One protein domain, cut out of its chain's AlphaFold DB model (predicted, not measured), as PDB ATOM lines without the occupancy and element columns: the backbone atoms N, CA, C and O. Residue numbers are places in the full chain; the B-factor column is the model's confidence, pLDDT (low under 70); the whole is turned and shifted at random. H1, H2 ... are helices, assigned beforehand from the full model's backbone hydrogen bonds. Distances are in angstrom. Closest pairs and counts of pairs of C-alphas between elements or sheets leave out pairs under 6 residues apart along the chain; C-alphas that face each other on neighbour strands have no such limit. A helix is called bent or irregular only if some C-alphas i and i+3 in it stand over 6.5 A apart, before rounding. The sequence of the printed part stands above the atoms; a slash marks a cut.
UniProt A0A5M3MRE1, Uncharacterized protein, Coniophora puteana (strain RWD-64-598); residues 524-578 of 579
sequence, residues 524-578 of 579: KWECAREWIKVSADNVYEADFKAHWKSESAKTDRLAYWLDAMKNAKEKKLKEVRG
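This is residues 524 to 578 of the 579 residues of an uncharacterized protein of Coniophora puteana (strain RWD-64-598) (UniProt A0A5M3MRE1). A long helix, H3, and a shorter one, H2, meet near their ends as an open V, and the small helix H1 sits in the opening, packed on the near part of H3 and on H2. The far part of H3 sticks out as a free arm, residues 568 to 576, followed by residues 577 and 578. The printed part has 55 residues, with three named helices in the order H1, H2, H3 and no named strand; the class is all helix. The whole is loose, with a radius of gyration of the C-alphas of 13.8 A, and flat in outline, spanning 39 by 27 by 15 A.

H3, the longest helix, holds residues 556 to 576 and measures 30.4 A from first to last C-alpha; C-alpha 556 is at (123.564, 125.781, 94.375), and C-alpha 576 is at (98.130, 110.989, 86.857). H2 holds residues 541 to 553, 19.5 A from first to last C-alpha. H2 is irregular, but only just: C-alphas 550 and 553 are 6.7 A apart, and its line is a rough one. H1 holds residues 524 to 534, 15.5 A from first to last C-alpha, and begins at C-alpha 524 at (119.179, 126.986, 84.760).

H3 touches H1 with residues 557 to 564 alone. The closest C-alphas of the two are those of Glu 526 and Tyr 560, 6.4 A apart, and their lines are about perpendicular, at 82 degrees. H1 also touches H2, which takes part with residues 544 to 548 alone. There the closest C-alphas are those of Ala 528 and Phe 544, 7.0 A apart, and the lines are only just about perpendicular, at 72 degrees. H2 and H3 meet only through their link. In H1 and H3 every O i to N i+4 pair is within hydrogen-bond range; in H2 it is 8 of 9.

The two C-alphas farthest apart are those of Ser 550 and Gly 578, at 40.6 A. The link from H2 to H3, two residues, is tight, and that from H1 to H2, six residues, is short. Residues 533 to 538, of which 533 and 534 belong to H1, stand free, as do residues 568 to 578. The body without these stretches has 38 residues, spans 28 by 20 by 9 A and has a radius of gyration of 10.0 A. The printed part has no cut. Its mean pLDDT is 84.1, and residues 552 to 556 are under 70.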
ATOM      1  N   LYS A 524     118.975 125.617  85.244       90.50
ATOM      2  CA  LYS A 524     119.179 126.986  84.760       90.50
ATOM      3  C   LYS A 524     117.873 127.782  84.707       90.50
ATOM      4  O   LYS A 524     117.869 128.958  85.042       90.50
ATOM      5  N   TRP A 525     116.775 127.174  84.264       92.19
ATOM      6  CA  TRP A 525     115.495 127.870  84.120       92.19
ATOM      7  C   TRP A 525     114.739 128.025  85.441       92.19
ATOM      8  O   TRP A 525     114.049 129.025  85.597       92.19
ATOM      9  N   GLU A 526     114.924 127.123  86.408       87.88
ATOM     10  CA  GLU A 526     114.425 127.348  87.775       87.88
ATOM     11  C   GLU A 526     115.203 128.465  88.482       87.88
ATOM     12  O   GLU A 526     114.595 129.375  89.036       87.88
ATOM     13  N   CYS A 527     116.535 128.496  88.347       90.50
ATOM     14  CA  CYS A 527     117.336 129.626  88.827       90.50
ATOM     15  C   CYS A 527     116.905 130.950  88.171       90.50
ATOM     16  O   CYS A 527     116.763 131.959  88.855       90.50
ATOM     17  N   ALA A 528     116.601 130.951  86.866       92.81
ATOM     18  CA  ALA A 528     116.058 132.131  86.190       92.81
ATOM     19  C   ALA A 528     114.717 132.599  86.785       92.81
ATOM     20  O   ALA A 528     114.492 133.802  86.884       92.81
ATOM     21  N   ARG A 529     113.829 131.673  87.176       91.56
ATOM     22  CA  ARG A 529     112.532 132.006  87.791       91.56
ATOM     23  C   ARG A 529     112.695 132.618  89.174       91.56
ATOM     24  O   ARG A 529     112.066 133.635  89.438       91.56
ATOM     25  N   GLU A 530     113.532 132.033  90.026       90.88
ATOM     26  CA  GLU A 530     113.840 132.601  91.345       90.88
ATOM     27  C   GLU A 530     114.512 133.969  91.213       90.88
ATOM     28  O   GLU A 530     114.112 134.933  91.861       90.88
ATOM     29  N   TRP A 531     115.456 134.102  90.282       90.75
ATOM     30  CA  TRP A 531     116.139 135.366  90.039       90.75
ATOM     31  C   TRP A 531     115.192 136.479  89.567       90.75
ATOM     32  O   TRP A 531     115.340 137.624  89.990       90.75
ATOM     33  N   ILE A 532     114.179 136.153  88.754       93.31
ATOM     34  CA  ILE A 532     113.128 137.105  88.355       93.31
ATOM     35  C   ILE A 532     112.267 137.541  89.544       93.31
ATOM     36  O   ILE A 532     111.842 138.688  89.570       93.31
ATOM     37  N   LYS A 533     112.015 136.671  90.532       92.19
ATOM     38  CA  LYS A 533     111.254 137.059  91.733       92.19
ATOM     39  C   LYS A 533     112.001 138.094  92.578       92.19
ATOM     40  O   LYS A 533     111.364 138.910  93.232       92.19
ATOM     41  N   VAL A 534     113.334 138.027  92.588       90.38
ATOM     42  CA  VAL A 534     114.199 138.896  93.406       90.38
ATOM     43  C   VAL A 534     114.630 140.158  92.650       90.38
ATOM     44  O   VAL A 534     114.896 141.191  93.262       90.38
ATOM     45  N   SER A 535     114.691 140.102  91.320       89.44
ATOM     46  CA  SER A 535     115.098 141.232  90.483       89.44
ATOM     47  C   SER A 535     113.910 142.148  90.186       89.44
ATOM     48  O   SER A 535     112.874 141.686  89.717       89.44
ATOM     49  N   ALA A 536     114.064 143.454  90.420       76.69
ATOM     50  CA  ALA A 536     113.063 144.456  90.048       76.69
ATOM     51  C   ALA A 536     112.806 144.490  88.522       76.69
ATOM     52  O   ALA A 536     113.609 143.983  87.734       76.69
ATOM     53  N   ASP A 537     111.683 145.094  88.118       76.94
ATOM     54  CA  ASP A 537     111.143 145.060  86.753       76.94
ATOM     55  C   ASP A 537     112.190 145.323  85.648       76.94
ATOM     56  O   ASP A 537     112.909 146.325  85.667       76.94
ATOM     57  N   ASN A 538     112.170 144.457  84.621       75.44
ATOM     58  CA  ASN A 538     113.023 144.400  83.412       75.44
ATOM     59  C   ASN A 538     114.279 143.526  83.509       75.44
ATOM     60  O   ASN A 538     115.421 143.987  83.525       75.44
ATOM     61  N   VAL A 539     114.044 142.218  83.434       88.81
ATOM     62  CA  VAL A 539     115.083 141.195  83.467       88.81
ATOM     63  C   VAL A 539     115.615 140.895  82.057       88.81
ATOM     64  O   VAL A 539     114.905 140.356  81.202       88.81
ATOM     65  N   TYR A 540     116.880 141.234  81.793       95.00
ATOM     66  CA  TYR A 540     117.520 141.019  80.490       95.00
ATOM     67  C   TYR A 540     118.353 139.731  80.435       95.00
ATOM     68  O   TYR A 540     118.951 139.291  81.417       95.00
ATOM     69  N   GLU A 541     118.458 139.137  79.240       94.31
ATOM     70  CA  GLU A 541     119.171 137.865  79.031       94.31
ATOM     71  C   GLU A 541     120.670 137.953  79.383       94.31
ATOM     72  O   GLU A 541     121.273 136.974  79.827       94.31
ATOM     73  N   ALA A 542     121.286 139.120  79.179       93.31
ATOM     74  CA  ALA A 542     122.699 139.344  79.484       93.31
ATOM     75  C   ALA A 542     122.971 139.348  80.995       93.31
ATOM     76  O   ALA A 542     123.936 138.726  81.440       93.31
ATOM     77  N   ASP A 543     122.084 139.978  81.762       93.81
ATOM     78  CA  ASP A 543     122.200 140.111  83.212       93.81
ATOM     79  C   ASP A 543     122.013 138.736  83.879       93.81
ATOM     80  O   ASP A 543     122.822 138.339  84.718       93.81
ATOM     81  N   PHE A 544     121.072 137.919  83.379       94.38
ATOM     82  CA  PHE A 544     120.940 136.527  83.825       94.38
ATOM     83  C   PHE A 544     122.178 135.692  83.508       94.38
ATOM     84  O   PHE A 544     122.601 134.868  84.310       94.38
ATOM     85  N   LYS A 545     122.774 135.861  82.320       92.81
ATOM     86  CA  LYS A 545     123.991 135.118  81.954       92.81
ATOM     87  C   LYS A 545     125.166 135.477  82.857       92.81
ATOM     88  O   LYS A 545     125.995 134.602  83.099       92.81
ATOM     89  N   ALA A 546     125.254 136.725  83.312       91.56
ATOM     90  CA  ALA A 546     126.253 137.148  84.283       91.56
ATOM     91  C   ALA A 546     125.973 136.520  85.657       91.56
ATOM     92  O   ALA A 546     126.859 135.858  86.189       91.56
ATOM     93  N   HIS A 547     124.731 136.612  86.149       90.50
ATOM     94  CA  HIS A 547     124.298 136.000  87.408       90.50
ATOM     95  C   HIS A 547     124.503 134.473  87.420       90.50
ATOM     96  O   HIS A 547     125.195 133.931  88.271       90.50
ATOM     97  N   TRP A 548     124.044 133.762  86.389       90.94
ATOM     98  CA  TRP A 548     124.233 132.311  86.258       90.94
ATOM     99  C   TRP A 548     125.708 131.892  86.208       90.94
ATOM    100  O   TRP A 548     126.036 130.755  86.553       90.94
ATOM    101  N   LYS A 549     126.601 132.772  85.734       87.62
ATOM    102  CA  LYS A 549     128.053 132.552  85.756       87.62
ATOM    103  C   LYS A 549     128.660 132.883  87.121       87.62
ATOM    104  O   LYS A 549     129.565 132.159  87.520       87.62
ATOM    105  N   SER A 550     128.184 133.894  87.845       84.44
ATOM    106  CA  SER A 550     128.652 134.172  89.212       84.44
ATOM    107  C   SER A 550     128.196 133.099  90.202       84.44
ATOM    108  O   SER A 550     129.016 132.619  90.977       84.44
ATOM    109  N   GLU A 551     126.953 132.621  90.093       74.12
ATOM    110  CA  GLU A 551     126.416 131.507  90.895       74.12
ATOM    111  C   GLU A 551     127.045 130.155  90.523       74.12
ATOM    112  O   GLU A 551     126.932 129.171  91.250       74.12
ATOM    113  N   SER A 552     127.701 130.058  89.358       62.31
ATOM    114  CA  SER A 552     128.159 128.779  88.801       62.31
ATOM    115  C   SER A 552     129.256 128.067  89.590       62.31
ATOM    116  O   SER A 552     129.664 126.976  89.184       62.31
ATOM    117  N   ALA A 553     129.738 128.661  90.680       55.19
ATOM    118  CA  ALA A 553     130.996 128.280  91.288       55.19
ATOM    119  C   ALA A 553     130.920 127.283  92.457       55.19
ATOM    120  O   ALA A 553     131.979 126.741  92.756       55.19
ATOM    121  N   LYS A 554     129.774 126.973  93.095       59.66
ATOM    122  CA  LYS A 554     129.653 125.860  94.078       59.66
ATOM    123  C   LYS A 554     128.204 125.640  94.551       59.66
ATOM    124  O   LYS A 554     127.440 126.588  94.625       59.66
ATOM    125  N   THR A 555     127.869 124.381  94.871       58.41
ATOM    126  CA  THR A 555     126.683 123.876  95.621       58.41
ATOM    127  C   THR A 555     125.263 124.175  95.107       58.41
ATOM    128  O   THR A 555     124.446 123.253  95.066       58.41
ATOM    129  N   ASP A 556     124.958 125.369  94.609       66.44
ATOM    130  CA  ASP A 556     123.564 125.781  94.375       66.44
ATOM    131  C   ASP A 556     122.953 125.177  93.103       66.44
ATOM    132  O   ASP A 556     121.753 124.918  93.032       66.44
ATOM    133  N   ARG A 557     123.775 124.818  92.106       73.62
ATOM    134  CA  ARG A 557     123.292 124.136  90.887       73.62
ATOM    135  C   ARG A 557     122.668 122.773  91.165       73.62
ATOM    136  O   ARG A 557     121.712 122.405  90.487       73.62
ATOM    137  N   LEU A 558     123.216 122.032  92.130       74.44
ATOM    138  CA  LEU A 558     122.671 120.733  92.519       74.44
ATOM    139  C   LEU A 558     121.319 120.921  93.215       74.44
ATOM    140  O   LEU A 558     120.385 120.184  92.918       74.44
ATOM    141  N   ALA A 559     121.191 121.949  94.061       79.62
ATOM    142  CA  ALA A 559     119.930 122.300  94.706       79.62
ATOM    143  C   ALA A 559     118.850 122.675  93.674       79.62
ATOM    144  O   ALA A 559     117.771 122.086  93.686       79.62
ATOM    145  N   TYR A 560     119.167 123.545  92.707       80.31
ATOM    146  CA  TYR A 560     118.238 123.888  91.620       80.31
ATOM    147  C   TYR A 560     117.882 122.685  90.735       80.31
ATOM    148  O   TYR A 560     116.768 122.602  90.221       80.31
ATOM    149  N   TRP A 561     118.807 121.743  90.537       80.44
ATOM    150  CA  TRP A 561     118.537 120.523  89.776       80.44
ATOM    151  C   TRP A 561     117.625 119.549  90.532       80.44
ATOM    152  O   TRP A 561     116.694 118.995  89.945       80.44
ATOM    153  N   LEU A 562     117.849 119.369  91.834       81.75
ATOM    154  CA  LEU A 562     117.002 118.537  92.687       81.75
ATOM    155  C   LEU A 562     115.582 119.106  92.794       81.75
ATOM    156  O   LEU A 562     114.617 118.345  92.702       81.75
ATOM    157  N   ASP A 563     115.442 120.427  92.912       80.75
ATOM    158  CA  ASP A 563     114.128 121.071  92.972       80.75
ATOM    159  C   ASP A 563     113.383 120.985  91.628       80.75
ATOM    160  O   ASP A 563     112.217 120.593  91.577       80.75
ATOM    161  N   ALA A 564     114.091 121.195  90.512       78.19
ATOM    162  CA  ALA A 564     113.578 120.948  89.161       78.19
ATOM    163  C   ALA A 564     113.029 119.515  88.995       78.19
ATOM    164  O   ALA A 564     111.930 119.314  88.469       78.19
ATOM    165  N   MET A 565     113.770 118.508  89.470       83.69
ATOM    166  CA  MET A 565     113.350 117.102  89.435       83.69
ATOM    167  C   MET A 565     112.125 116.839  90.318       83.69
ATOM    168  O   MET A 565     111.204 116.127  89.905       83.69
ATOM    169  N   LYS A 566     112.082 117.429  91.519       88.69
ATOM    170  CA  LYS A 566     110.948 117.313  92.442       88.69
ATOM    171  C   LYS A 566     109.676 117.914  91.839       88.69
ATOM    172  O   LYS A 566     108.654 117.231  91.787       88.69
ATOM    173  N   ASN A 567     109.762 119.125  91.290       82.81
ATOM    174  CA  ASN A 567     108.638 119.813  90.651       82.81
ATOM    175  C   ASN A 567     108.134 119.054  89.413       82.81
ATOM    176  O   ASN A 567     106.925 118.911  89.214       82.81
ATOM    177  N   ALA A 568     109.039 118.490  88.605       78.12
ATOM    178  CA  ALA A 568     108.661 117.645  87.473       78.12
ATOM    179  C   ALA A 568     107.926 116.364  87.914       78.12
ATOM    180  O   ALA A 568     106.941 115.966  87.285       78.12
ATOM    181  N   LYS A 569     108.367 115.734  89.011       88.69
ATOM    182  CA  LYS A 569     107.711 114.554  89.594       88.69
ATOM    183  C   LYS A 569     106.324 114.889  90.145       88.69
ATOM    184  O   LYS A 569     105.380 114.150  89.876       88.69
ATOM    185  N   GLU A 570     106.180 115.995  90.873       88.38
ATOM    186  CA  GLU A 570     104.883 116.446  91.392       88.38
ATOM    187  C   GLU A 570     103.905 116.799  90.271       88.38
ATOM    188  O   GLU A 570     102.734 116.431  90.350       88.38
ATOM    189  N   LYS A 571     104.380 117.443  89.198       87.50
ATOM    190  CA  LYS A 571     103.553 117.732  88.023       87.50
ATOM    191  C   LYS A 571     103.017 116.449  87.384       87.50
ATOM    192  O   LYS A 571     101.811 116.336  87.191       87.50
ATOM    193  N   LYS A 572     103.881 115.454  87.143       85.31
ATOM    194  CA  LYS A 572     103.448 114.138  86.639       85.31
ATOM    195  C   LYS A 572     102.462 113.454  87.585       85.31
ATOM    196  O   LYS A 572     101.515 112.825  87.133       85.31
ATOM    197  N   LEU A 573     102.663 113.580  88.897       88.56
ATOM    198  CA  LEU A 573     101.759 112.995  89.884       88.56
ATOM    199  C   LEU A 573     100.372 113.659  89.867       88.56
ATOM    200  O   LEU A 573      99.378 112.958  90.035       88.56
ATOM    201  N   LYS A 574     100.292 114.979  89.653       89.94
ATOM    202  CA  LYS A 574      99.018 115.700  89.483       89.94
ATOM    203  C   LYS A 574      98.301 115.285  88.198       89.94
ATOM    204  O   LYS A 574      97.130 114.933  88.268       89.94
ATOM    205  N   GLU A 575      99.030 115.186  87.084       88.62
ATOM    206  CA  GLU A 575      98.489 114.700  85.803       88.62
ATOM    207  C   GLU A 575      97.913 113.278  85.929       88.62
ATOM    208  O   GLU A 575      96.796 113.023  85.489       88.62
ATOM    209  N   VAL A 576      98.620 112.361  86.604       86.38
ATOM    210  CA  VAL A 576      98.130 110.989  86.857       86.38
ATOM    211  C   VAL A 576      96.910 110.969  87.783       86.38
ATOM    212  O   VAL A 576      96.046 110.107  87.646       86.38
ATOM    213  N   ARG A 577      96.815 111.916  88.723       86.19
ATOM    214  CA  ARG A 577      95.659 112.056  89.622       86.19
ATOM    215  C   ARG A 577      94.462 112.752  88.967       86.19
ATOM    216  O   ARG A 577      93.427 112.853  89.619       86.19
ATOM    217  N   GLY A 578      94.583 113.208  87.717       80.00
ATOM    218  CA  GLY A 578      93.525 113.938  87.019       80.00
ATOM    219  C   GLY A 578      93.190 115.291  87.659       80.00
ATOM    220  O   GLY A 578      92.042 115.723  87.565       80.00
TER     221      GLY A 578